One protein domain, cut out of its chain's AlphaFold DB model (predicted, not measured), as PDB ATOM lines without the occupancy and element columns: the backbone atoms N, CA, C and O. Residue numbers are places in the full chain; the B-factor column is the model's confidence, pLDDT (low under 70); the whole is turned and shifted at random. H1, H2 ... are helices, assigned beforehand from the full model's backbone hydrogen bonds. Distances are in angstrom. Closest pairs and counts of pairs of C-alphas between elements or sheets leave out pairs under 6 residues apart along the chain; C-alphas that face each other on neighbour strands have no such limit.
ATOM      1  N   GLU A  96     246.498 130.067 169.323       87.00
ATOM      2  CA  GLU A  96     247.215 130.718 170.431       87.00
ATOM      3  C   GLU A  96     247.154 132.248 170.344       87.00
ATOM      4  O   GLU A  96     247.003 132.916 171.369       87.00
ATOM      5  N   MET A  97     247.211 132.820 169.135       87.44
ATOM      6  CA  MET A  97     246.979 134.253 168.937       87.44
ATOM      7  C   MET A  97     245.565 134.651 169.372       87.44
ATOM      8  O   MET A  97     245.403 135.669 170.051       87.44
ATOM      9  N   ASP A  98     244.549 133.895 168.959       87.75
ATOM     10  CA  ASP A  98     243.155 134.211 169.271       87.75
ATOM     11  C   ASP A  98     242.886 134.087 170.782       87.75
ATOM     12  O   ASP A  98     242.282 134.992 171.366       87.75
ATOM     13  N   ALA A  99     243.441 133.064 171.444       89.88
ATOM     14  CA  ALA A  99     243.373 132.904 172.898       89.88
ATOM     15  C   ALA A  99     244.066 134.049 173.661       89.88
ATOM     16  O   ALA A  99     243.539 134.555 174.656       89.88
ATOM     17  N   GLU A 100     245.231 134.508 173.192       86.88
ATOM     18  CA  GLU A 100     245.944 135.629 173.812       86.88
ATOM     19  C   GLU A 100     245.185 136.954 173.627       86.88
ATOM     20  O   GLU A 100     245.092 137.767 174.552       86.88
ATOM     21  N   LEU A 101     244.571 137.171 172.460       88.25
ATOM     22  CA  LEU A 101     243.701 138.326 172.228       88.25
ATOM     23  C   LEU A 101     242.471 138.301 173.139       88.25
ATOM     24  O   LEU A 101     242.126 139.341 173.708       88.25
ATOM     25  N   GLU A 102     241.829 137.144 173.294       90.19
ATOM     26  CA  GLU A 102     240.680 136.965 174.182       90.19
ATOM     27  C   GLU A 102     241.058 137.266 175.636       90.19
ATOM     28  O   GLU A 102     240.413 138.099 176.280       90.19
ATOM     29  N   ARG A 103     242.193 136.738 176.108       89.38
ATOM     30  CA  ARG A 103     242.743 137.040 177.437       89.38
ATOM     31  C   ARG A 103     243.000 138.536 177.632       89.38
ATOM     32  O   ARG A 103     242.662 139.109 178.668       89.38
ATOM     33  N   GLN A 104     243.583 139.209 176.640       89.00
ATOM     34  CA  GLN A 104     243.820 140.654 176.708       89.00
ATOM     35  C   GLN A 104     242.527 141.477 176.706       89.00
ATOM     36  O   GLN A 104     242.510 142.594 177.240       89.00
ATOM     37  N   ILE A 105     241.468 140.991 176.060       89.69
ATOM     38  CA  ILE A 105     240.144 141.619 176.083       89.69
ATOM     39  C   ILE A 105     239.515 141.427 177.462       89.69
ATOM     40  O   ILE A 105     239.068 142.412 178.049       89.69
ATOM     41  N   GLU A 106     239.550 140.213 178.006       90.31
ATOM     42  CA  GLU A 106     239.018 139.895 179.331       90.31
ATOM     43  C   GLU A 106     239.690 140.739 180.421       90.31
ATOM     44  O   GLU A 106     238.998 141.450 181.148       90.31
ATOM     45  N   MET A 107     241.027 140.810 180.441       87.44
ATOM     46  CA  MET A 107     241.763 141.669 181.383       87.44
ATOM     47  C   MET A 107     241.380 143.151 181.257       87.44
ATOM     48  O   MET A 107     241.284 143.871 182.254       87.44
ATOM     49  N   ARG A 108     241.155 143.645 180.031       87.69
ATOM     50  CA  ARG A 108     240.714 145.032 179.805       87.69
ATOM     51  C   ARG A 108     239.292 145.267 180.304       87.69
ATOM     52  O   ARG A 108     239.023 146.336 180.857       87.69
ATOM     53  N   ILE A 109     238.398 144.301 180.109       91.25
ATOM     54  CA  ILE A 109     237.024 144.358 180.612       91.25
ATOM     55  C   ILE A 109     237.038 144.329 182.137       91.25
ATOM     56  O   ILE A 109     236.453 145.220 182.746       91.25
ATOM     57  N   GLU A 110     237.755 143.390 182.750       89.94
ATOM     58  CA  GLU A 110     237.873 143.265 184.203       89.94
ATOM     59  C   GLU A 110     238.418 144.555 184.825       89.94
ATOM     60  O   GLU A 110     237.784 145.124 185.715       89.94
ATOM     61  N   LYS A 111     239.515 145.103 184.282       89.62
ATOM     62  CA  LYS A 111     240.086 146.383 184.733       89.62
ATOM     63  C   LYS A 111     239.104 147.547 184.591       89.62
ATOM     64  O   LYS A 111     239.074 148.453 185.423       89.62
ATOM     65  N   ARG A 112     238.293 147.559 183.531       88.81
ATOM     66  CA  ARG A 112     237.277 148.599 183.341       88.81
ATOM     67  C   ARG A 112     236.130 148.437 184.334       88.81
ATOM     68  O   ARG A 112     235.701 149.430 184.913       88.81
ATOM     69  N   VAL A 113     235.662 147.215 184.563       90.88
ATOM     70  CA  VAL A 113     234.603 146.919 185.536       90.88
ATOM     71  C   VAL A 113     235.054 147.279 186.949       90.88
ATOM     72  O   VAL A 113     234.317 147.988 187.636       90.88
ATOM     73  N   SER A 114     236.264 146.885 187.354       88.69
ATOM     74  CA  SER A 114     236.815 147.244 188.665       88.69
ATOM     75  C   SER A 114     236.946 148.759 188.815       88.69
ATOM     76  O   SER A 114     236.438 149.313 189.784       88.69
ATOM     77  N   SER A 115     237.455 149.465 187.799       86.50
ATOM     78  CA  SER A 115     237.530 150.934 187.842       86.50
ATOM     79  C   SER A 115     236.158 151.607 188.000       86.50
ATOM     80  O   SER A 115     236.021 152.592 188.723       86.50
ATOM     81  N   ILE A 116     235.108 151.065 187.369       86.62
ATOM     82  CA  ILE A 116     233.740 151.581 187.513       86.62
ATOM     83  C   ILE A 116     233.212 151.312 188.928       86.62
ATOM     84  O   ILE A 116     232.542 152.172 189.505       86.62
ATOM     85  N   GLN A 117     233.494 150.136 189.493       87.75
ATOM     86  CA  GLN A 117     233.126 149.809 190.870       87.75
ATOM     87  C   GLN A 117     233.850 150.716 191.874       87.75
ATOM     88  O   GLN A 117     233.204 151.237 192.783       87.75
ATOM     89  N   ASP A 118     235.136 150.995 191.674       88.56
ATOM     90  CA  ASP A 118     235.915 151.903 192.522       88.56
ATOM     91  C   ASP A 118     235.348 153.328 192.504       88.56
ATOM     92  O   ASP A 118     235.175 153.953 193.551       88.56
ATOM     93  N   VAL A 119     234.963 153.834 191.326       87.12
ATOM     94  CA  VAL A 119     234.307 155.147 191.206       87.12
ATOM     95  C   VAL A 119     232.964 155.165 191.941       87.12
ATOM     96  O   VAL A 119     232.685 156.106 192.687       87.12
ATOM     97  N   LYS A 120     232.141 154.117 191.790       87.75
ATOM     98  CA  LYS A 120     230.840 154.015 192.476       87.75
ATOM     99  C   LYS A 120     230.987 153.924 193.992       87.75
ATOM    100  O   LYS A 120     230.274 154.617 194.713       87.75
ATOM    101  N   THR A 121     231.905 153.094 194.484       91.69
ATOM    102  CA  THR A 121     232.141 152.947 195.927       91.69
ATOM    103  C   THR A 121     232.700 154.229 196.530       91.69
ATOM    104  O   THR A 121     232.287 154.613 197.623       91.69
ATOM    105  N   ARG A 122     233.575 154.946 195.813       89.88
ATOM    106  CA  ARG A 122     234.065 156.262 196.238       89.88
ATOM    107  C   ARG A 122     232.941 157.294 196.319       89.88
ATOM    108  O   ARG A 122     232.849 157.983 197.329       89.88
ATOM    109  N   ALA A 123     232.076 157.372 195.308       89.31
ATOM    110  CA  ALA A 123     230.926 158.279 195.323       89.31
ATOM    111  C   ALA A 123     229.962 157.965 196.481       89.31
ATOM    112  O   ALA A 123     229.525 158.874 197.182       89.31
ATOM    113  N   ALA A 124     229.691 156.680 196.734       92.25
ATOM    114  CA  ALA A 124     228.866 156.257 197.864       92.25
ATOM    115  C   ALA A 124     229.476 156.680 199.211       92.25
ATOM    116  O   ALA A 124     228.769 157.253 200.033       92.25
ATOM    117  N   LYS A 125     230.789 156.478 199.407       93.88
ATOM    118  CA  LYS A 125     231.500 156.915 200.621       93.88
ATOM    119  C   LYS A 125     231.399 158.425 200.840       93.88
ATOM    120  O   LYS A 125     231.086 158.842 201.947       93.88
ATOM    121  N   ILE A 126     231.611 159.224 199.791       93.75
ATOM    122  CA  ILE A 126     231.495 160.690 199.861       93.75
ATOM    123  C   ILE A 126     230.088 161.093 200.310       93.75
ATOM    124  O   ILE A 126     229.948 161.870 201.248       93.75
ATOM    125  N   ASN A 127     229.050 160.519 199.698       93.25
ATOM    126  CA  ASN A 127     227.669 160.823 200.068       93.25
ATOM    127  C   ASN A 127     227.356 160.406 201.512       93.25
ATOM    128  O   ASN A 127     226.713 161.161 202.232       93.25
ATOM    129  N   THR A 128     227.844 159.243 201.959       94.25
ATOM    130  CA  THR A 128     227.699 158.808 203.355       94.25
ATOM    131  C   THR A 128     228.357 159.790 204.321       94.25
ATOM    132  O   THR A 128     227.757 160.127 205.338       94.25
ATOM    133  N   GLU A 129     229.559 160.279 204.016       92.62
ATOM    134  CA  GLU A 129     230.220 161.281 204.854       92.62
ATOM    135  C   GLU A 129     229.430 162.594 204.907       92.62
ATOM    136  O   GLU A 129     229.240 163.135 205.993       92.62
ATOM    137  N   ILE A 130     228.918 163.085 203.772       92.25
ATOM    138  CA  ILE A 130     228.070 164.289 203.728       92.25
ATOM    139  C   ILE A 130     226.827 164.107 204.609       92.25
ATOM    140  O   ILE A 130     226.533 164.975 205.429       92.25
ATOM    141  N   SER A 131     226.139 162.965 204.515       91.62
ATOM    142  CA  SER A 131     224.993 162.661 205.383       91.62
ATOM    143  C   SER A 131     225.371 162.675 206.864       91.62
ATOM    144  O   SER A 131     224.637 163.234 207.671       91.62
ATOM    145  N   GLN A 132     226.542 162.149 207.228       91.00
ATOM    146  CA  GLN A 132     227.022 162.193 208.613       91.00
ATOM    147  C   GLN A 132     227.310 163.619 209.095       91.00
ATOM    148  O   GLN A 132     227.075 163.912 210.267       91.00
ATOM    149  N   TYR A 133     227.787 164.521 208.229       90.94
ATOM    150  CA  TYR A 133     227.890 165.941 208.589       90.94
ATOM    151  C   TYR A 133     226.509 166.536 208.858       90.94
ATOM    152  O   TYR A 133     226.348 167.216 209.867       90.94
ATOM    153  N   ILE A 134     225.520 166.256 208.004       89.44
ATOM    154  CA  ILE A 134     224.146 166.762 208.155       89.44
ATOM    155  C   ILE A 134     223.504 166.243 209.448       89.44
ATOM    156  O   ILE A 134     222.904 167.013 210.190       89.44
ATOM    157  N   GLU A 135     223.672 164.960 209.770       88.69
ATOM    158  CA  GLU A 135     223.149 164.370 211.010       88.69
ATOM    159  C   GLU A 135     223.793 164.976 212.265       88.69
ATOM    160  O   GLU A 135     223.119 165.205 213.269       88.69
ATOM    161  N   ARG A 136     225.104 165.242 212.223       87.50
ATOM    162  CA  ARG A 136     225.843 165.817 213.360       87.50
ATOM    163  C   ARG A 136     225.598 167.313 213.521       87.50
ATOM    164  O   ARG A 136     225.625 167.819 214.641       87.50
ATOM    165  N   VAL A 137     225.380 168.010 212.412       84.88
ATOM    166  CA  VAL A 137     225.167 169.454 212.337       84.88
ATOM    167  C   VAL A 137     223.757 169.670 211.786       84.88
ATOM    168  O   VAL A 137     223.560 169.954 210.607       84.88
ATOM    169  N   GLY A 138     222.763 169.479 212.658       78.06
ATOM    170  CA  GLY A 138     221.343 169.381 212.291       78.06
ATOM    171  C   GLY A 138     220.724 170.619 211.628       78.06
ATOM    172  O   GLY A 138     219.585 170.561 211.180       78.06
ATOM    173  N   ASP A 139     221.445 171.738 211.539       85.88
ATOM    174  CA  ASP A 139     221.020 172.935 210.814       85.88
ATOM    175  C   ASP A 139     221.589 173.028 209.385       85.88
ATOM    176  O   ASP A 139     221.232 173.958 208.660       85.88
ATOM    177  N   LEU A 140     222.413 172.074 208.930       85.12
ATOM    178  CA  LEU A 140     222.962 172.065 207.564       85.12
ATOM    179  C   LEU A 140     221.916 171.868 206.466       85.12
ATOM    180  O   LEU A 140     222.102 172.381 205.361       85.12
ATOM    181  N   ASP A 141     220.824 171.168 206.772       85.88
ATOM    182  CA  ASP A 141     219.724 170.944 205.827       85.88
ATOM    183  C   ASP A 141     218.846 172.198 205.656       85.88
ATOM    184  O   ASP A 141     218.142 172.368 204.662       85.88
ATOM    185  N   ASN A 142     218.917 173.140 206.605       88.25
ATOM    186  CA  ASN A 142     218.165 174.382 206.526       88.25
ATOM    187  C   ASN A 142     218.942 175.441 205.714       88.25
ATOM    188  O   ASN A 142     219.937 175.976 206.207       88.25
ATOM    189  N   PRO A 143     218.456 175.865 204.530       87.38
ATOM    190  CA  PRO A 143     219.154 176.836 203.684       87.38
ATOM    191  C   PRO A 143     219.281 178.232 204.309       87.38
ATOM    192  O   PRO A 143     220.061 179.062 203.837       87.38
ATOM    193  N   THR A 144     218.497 178.519 205.351       89.06
ATOM    194  CA  THR A 144     218.532 179.798 206.074       89.06
ATOM    195  C   THR A 144     219.511 179.805 207.246       89.06
ATOM    196  O   THR A 144     219.817 180.892 207.747       89.06
ATOM    197  N   SER A 145     220.035 178.641 207.650       91.69
ATOM    198  CA  SER A 145     220.988 178.542 208.752       91.69
ATOM    199  C   SER A 145     222.321 179.195 208.400       91.69
ATOM    200  O   SER A 145     222.736 179.275 207.237       91.69
ATOM    201  N   ASP A 146     223.018 179.677 209.421       90.56
ATOM    202  CA  ASP A 146     224.329 180.284 209.223       90.56
ATOM    203  C   ASP A 146     225.385 179.231 208.872       90.56
ATOM    204  O   ASP A 146     226.273 179.502 208.062       90.56
ATOM    205  N   ASN A 147     225.243 178.003 209.377       89.19
ATOM    206  CA  ASN A 147     226.106 176.880 209.018       89.19
ATOM    207  C   ASN A 147     225.987 176.517 207.531       89.19
ATOM    208  O   ASN A 147     227.011 176.409 206.852       89.19
ATOM    209  N   HIS A 148     224.770 176.438 206.986       91.75
ATOM    210  CA  HIS A 148     224.565 176.201 205.556       91.75
ATOM    211  C   HIS A 148     225.173 177.327 204.701       91.75
ATOM    212  O   HIS A 148     225.864 177.067 203.712       91.75
ATOM    213  N   LYS A 149     224.991 178.596 205.099       93.94
ATOM    214  CA  LYS A 149     225.595 179.745 204.396       93.94
ATOM    215  C   LYS A 149     227.123 179.691 204.401       93.94
ATOM    216  O   LYS A 149     227.729 180.002 203.376       93.94
ATOM    217  N   ARG A 150     227.744 179.290 205.516       92.94
ATOM    218  CA  ARG A 150     229.206 179.139 205.626       92.94
ATOM    219  C   ARG A 150     229.733 178.067 204.678       92.94
ATOM    220  O   ARG A 150     230.666 178.340 203.931       92.94
ATOM    221  N   VAL A 151     229.095 176.897 204.639       94.44
ATOM    222  CA  VAL A 151     229.463 175.823 203.697       94.44
ATOM    223  C   VAL A 151     229.289 176.280 202.256       94.44
ATOM    224  O   VAL A 151     230.181 176.082 201.440       94.44
ATOM    225  N   LYS A 152     228.187 176.964 201.940       94.12
ATOM    226  CA  LYS A 152     227.940 177.505 200.599       94.12
ATOM    227  C   LYS A 152     228.979 178.551 200.182       94.12
ATOM    228  O   LYS A 152     229.357 178.594 199.011       94.12
ATOM    229  N   ALA A 153     229.435 179.385 201.114       95.00
ATOM    230  CA  ALA A 153     230.497 180.357 200.867       95.00
ATOM    231  C   ALA A 153     231.836 179.665 200.574       95.00
ATOM    232  O   ALA A 153     232.474 179.998 199.577       95.00
ATOM    233  N   GLU A 154     232.214 178.658 201.365       94.75
ATOM    234  CA  GLU A 154     233.426 177.864 201.115       94.75
ATOM    235  C   GLU A 154     233.334 177.063 199.814       94.75
ATOM    236  O   GLU A 154     234.270 177.048 199.021       94.75
ATOM    237  N   PHE A 155     232.180 176.464 199.525       95.62
ATOM    238  CA  PHE A 155     231.939 175.774 198.263       95.62
ATOM    239  C   PHE A 155     232.113 176.717 197.067       95.62
ATOM    240  O   PHE A 155     232.748 176.365 196.074       95.62
ATOM    241  N   LYS A 156     231.610 177.953 197.171       96.12
ATOM    242  CA  LYS A 156     231.841 178.987 196.158       96.12
ATOM    243  C   LYS A 156     233.331 179.338 196.042       96.12
ATOM    244  O   LYS A 156     233.829 179.406 194.923       96.12
ATOM    245  N   ALA A 157     234.039 179.501 197.157       94.81
ATOM    246  CA  ALA A 157     235.472 179.800 197.161       94.81
ATOM    247  C   ALA A 157     236.312 178.672 196.534       94.81
ATOM    248  O   ALA A 157     237.273 178.940 195.817       94.81
ATOM    249  N   LEU A 158     235.938 177.407 196.749       95.06
ATOM    250  CA  LEU A 158     236.567 176.263 196.087       95.06
ATOM    251  C   LEU A 158     236.304 176.281 194.580       95.06
ATOM    252  O   LEU A 158     237.219 176.070 193.791       95.06
ATOM    253  N   ARG A 159     235.085 176.615 194.156       95.06
ATOM    254  CA  ARG A 159     234.771 176.760 192.728       95.06
ATOM    255  C   ARG A 159     235.538 177.892 192.050       95.06
ATOM    256  O   ARG A 159     235.909 177.752 190.893       95.06
ATOM    257  N   GLU A 160     235.802 178.985 192.760       95.12
ATOM    258  CA  GLU A 160     236.662 180.078 192.277       95.12
ATOM    259  C   GLU A 160     238.137 179.650 192.129       95.12
ATOM    260  O   GLU A 160     238.906 180.336 191.463       95.12
ATOM    261  N   ARG A 161     238.529 178.505 192.708       94.19
ATOM    262  CA  ARG A 161     239.856 177.872 192.582       94.19
ATOM    263  C   ARG A 161     239.855 176.671 191.626       94.19
ATOM    264  O   ARG A 161     240.672 175.768 191.786       94.19
ATOM    265  N   ASP A 162     238.914 176.638 190.684       94.06
ATOM    266  CA  ASP A 162     238.772 175.601 189.652       94.06
ATOM    267  C   ASP A 162     238.413 174.190 190.161       94.06
ATOM    268  O   ASP A 162     238.582 173.199 189.446       94.06
ATOM    269  N   PHE A 163     237.859 174.066 191.373       94.38
ATOM    270  CA  PHE A 163     237.283 172.792 191.815       94.38
ATOM    271  C   PHE A 163     235.933 172.516 191.114       94.38
ATOM    272  O   PHE A 163     235.140 173.442 190.897       94.38
ATOM    273  N   PRO A 164     235.640 171.249 190.755       93.25
ATOM    274  CA  PRO A 164     234.414 170.880 190.050       93.25
ATOM    275  C   PRO A 164     233.150 171.059 190.905       93.25
ATOM    276  O   PRO A 164     233.183 171.072 192.129       93.25
ATOM    277  N   ASN A 165     231.989 171.172 190.253       93.12
ATOM    278  CA  ASN A 165     230.695 171.239 190.941       93.12
ATOM    279  C   ASN A 165     230.175 169.826 191.254       93.12
ATOM    280  O   ASN A 165     229.260 169.341 190.587       93.12
ATOM    281  N   ASP A 166     230.802 169.155 192.218       93.44
ATOM    282  CA  ASP A 166     230.496 167.779 192.607       93.44
ATOM    283  C   ASP A 166     230.438 167.585 194.135       93.44
ATOM    284  O   ASP A 166     230.845 168.447 194.916       93.44
ATOM    285  N   ALA A 167     229.951 166.413 194.559       91.75
ATOM    286  CA  ALA A 167     229.869 166.037 195.973       91.75
ATOM    287  C   ALA A 167     231.252 165.997 196.653       91.75
ATOM    288  O   ALA A 167     231.371 166.217 197.855       91.75
ATOM    289  N   THR A 168     232.327 165.756 195.895       94.00
ATOM    290  CA  THR A 168     233.699 165.806 196.421       94.00
ATOM    291  C   THR A 168     234.039 167.202 196.934       94.00
ATOM    292  O   THR A 168     234.612 167.355 198.015       94.00
ATOM    293  N   THR A 169     233.676 168.224 196.164       94.88
ATOM    294  CA  THR A 169     233.930 169.627 196.498       94.88
ATOM    295  C   THR A 169     233.021 170.099 197.631       94.88
ATOM    296  O   THR A 169     233.453 170.870 198.486       94.88
ATOM    297  N   GLU A 170     231.797 169.575 197.708       92.44
ATOM    298  CA  GLU A 170     230.894 169.804 198.840       92.44
ATOM    299  C   GLU A 170     231.450 169.216 200.143       92.44
ATOM    300  O   GLU A 170     231.538 169.917 201.151       92.44
ATOM    301  N   LEU A 171     231.935 167.972 200.112       94.06
ATOM    302  CA  LEU A 171     232.604 167.348 201.254       94.06
ATOM    303  C   LEU A 171     233.852 168.131 201.687       94.06
ATOM    304  O   LEU A 171     234.126 168.259 202.881       94.06
ATOM    305  N   LEU A 172     234.611 168.673 200.733       94.50
ATOM    306  CA  LEU A 172     235.777 169.501 201.031       94.50
ATOM    307  C   LEU A 172     235.380 170.819 201.713       94.50
ATOM    308  O   LEU A 172     236.037 171.220 202.672       94.50
ATOM    309  N   ALA A 173     234.290 171.452 201.271       94.81
ATOM    310  CA  ALA A 173     233.738 172.638 201.924       94.81
ATOM    311  C   ALA A 173     233.271 172.323 203.355       94.81
ATOM    312  O   ALA A 173     233.606 173.053 204.287       94.81
ATOM    313  N   LEU A 174     232.569 171.204 203.553       93.12
ATOM    314  CA  LEU A 174     232.143 170.743 204.879       93.12
ATOM    315  C   LEU A 174     233.339 170.529 205.816       93.12
ATOM    316  O   LEU A 174     233.343 171.040 206.937       93.12
ATOM    317  N   ARG A 175     234.395 169.864 205.333       92.81
ATOM    318  CA  ARG A 175     235.647 169.671 206.081       92.81
ATOM    319  C   ARG A 175     236.362 170.985 206.390       92.81
ATOM    320  O   ARG A 175     236.942 171.116 207.462       92.81
ATOM    321  N   ALA A 176     236.326 171.963 205.487       92.81
ATOM    322  CA  ALA A 176     236.928 173.273 205.728       92.81
ATOM    323  C   ALA A 176     236.191 174.057 206.829       92.81
ATOM    324  O   ALA A 176     236.830 174.718 207.647       92.81
ATOM    325  N   VAL A 177     234.856 173.961 206.878       92.12
ATOM    326  CA  VAL A 177     234.030 174.692 207.853       92.12
ATOM    327  C   VAL A 177     234.026 174.030 209.230       92.12
ATOM    328  O   VAL A 177     234.144 174.734 210.235       92.12
ATOM    329  N   PHE A 178     233.873 172.703 209.290       89.75
ATOM    330  CA  PHE A 178     233.657 171.974 210.548       89.75
ATOM    331  C   PHE A 178     234.837 171.098 210.984       89.75
ATOM    332  O   PHE A 178     234.855 170.624 212.119       89.75
ATOM    333  N   GLY A 179     235.842 170.907 210.126       88.12
ATOM    334  CA  GLY A 179     236.931 169.963 210.360       88.12
ATOM    335  C   GLY A 179     236.526 168.519 210.067       88.12
ATOM    336  O   GLY A 179     235.515 168.262 209.420       88.12
ATOM    337  N   ASP A 180     237.339 167.570 210.529       87.69
ATOM    338  CA  ASP A 180     237.078 166.139 210.341       87.69
ATOM    339  C   ASP A 180     235.843 165.687 211.135       87.69
ATOM    340  O   ASP A 180     235.663 166.108 212.281       87.69
ATOM    341  N   LEU A 181     235.054 164.763 210.570       82.06
ATOM    342  CA  LEU A 181     233.845 164.210 211.200       82.06
ATOM    343  C   LEU A 181     234.083 163.804 212.655       82.06
ATOM    344  O   LEU A 181     233.297 164.172 213.523       82.06
ATOM    345  N   ASP A 182     235.183 163.108 212.944       79.06
ATOM    346  CA  ASP A 182     235.515 162.591 214.281       79.06
ATOM    347  C   ASP A 182     235.652 163.678 215.357       79.06
ATOM    348  O   ASP A 182     235.493 163.402 216.545       79.06
ATOM    349  N   LYS A 183     235.922 164.923 214.954       78.44
ATOM    350  CA  LYS A 183     236.034 166.073 215.863       78.44
ATOM    351  C   LYS A 183     234.681 166.733 216.131       78.44
ATOM    352  O   LYS A 183     234.552 167.490 217.093       78.44
ATOM    353  N   ILE A 184     233.672 166.439 215.314       76.88
ATOM    354  CA  ILE A 184     232.312 166.947 215.471       76.88
ATOM    355  C   ILE A 184     231.595 166.031 216.450       76.88
ATOM    356  O   ILE A 184     231.173 164.920 216.118       76.88
TER     357      ILE A 184
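This is residues 96 to 184 of the 258 residues of an uncharacterized protein of candidate division TA06 bacterium SM23_40 (UniProt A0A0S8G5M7). Look for one long helix, H1, whose residues 96 to 121 stick out as a free arm, while its later part joins H2 and H3 in a small head where H3 packs between H1 and H2. The printed part has 89 residues, with three named helices in the order H1, H2, H3 and no named strand, an all-helix class. It is extended, with a radius of gyration of the C-alphas of 19.7 A and spans of 67 by 27 by 21 A.

Start with H1, residues 96 to 136. Its residues 123 to 133 alone touch H3, residues 167 to 178; the closest C-alphas, of Ile 130 and Leu 171, are 6.0 A apart. The two run the same way at a steep tilt of 35.1 degrees, only just steep. H3 touches H2, residues 146 to 159, closest at the C-alphas of Phe 155 and Ala 173, 5.1 A; they run opposite ways at a steep tilt of 54 degrees. H1 and H2 are apart. In H1, H2 and H3 every O i to N i+4 pair is within hydrogen-bond range.

Find C-alpha 96 at (247.215, 130.718, 170.431); H1 runs 59.4 A to C-alpha 136. H2 is 19.8 A long, and H3, 16.2 A, ends at C-alpha 178, (233.657, 171.974, 210.548).

The C-alphas farthest apart, of Glu 96 and Thr 144, are 67.1 A apart. The printed part has no cut, both links are short, and no printed residue is under 70 in pLDDT.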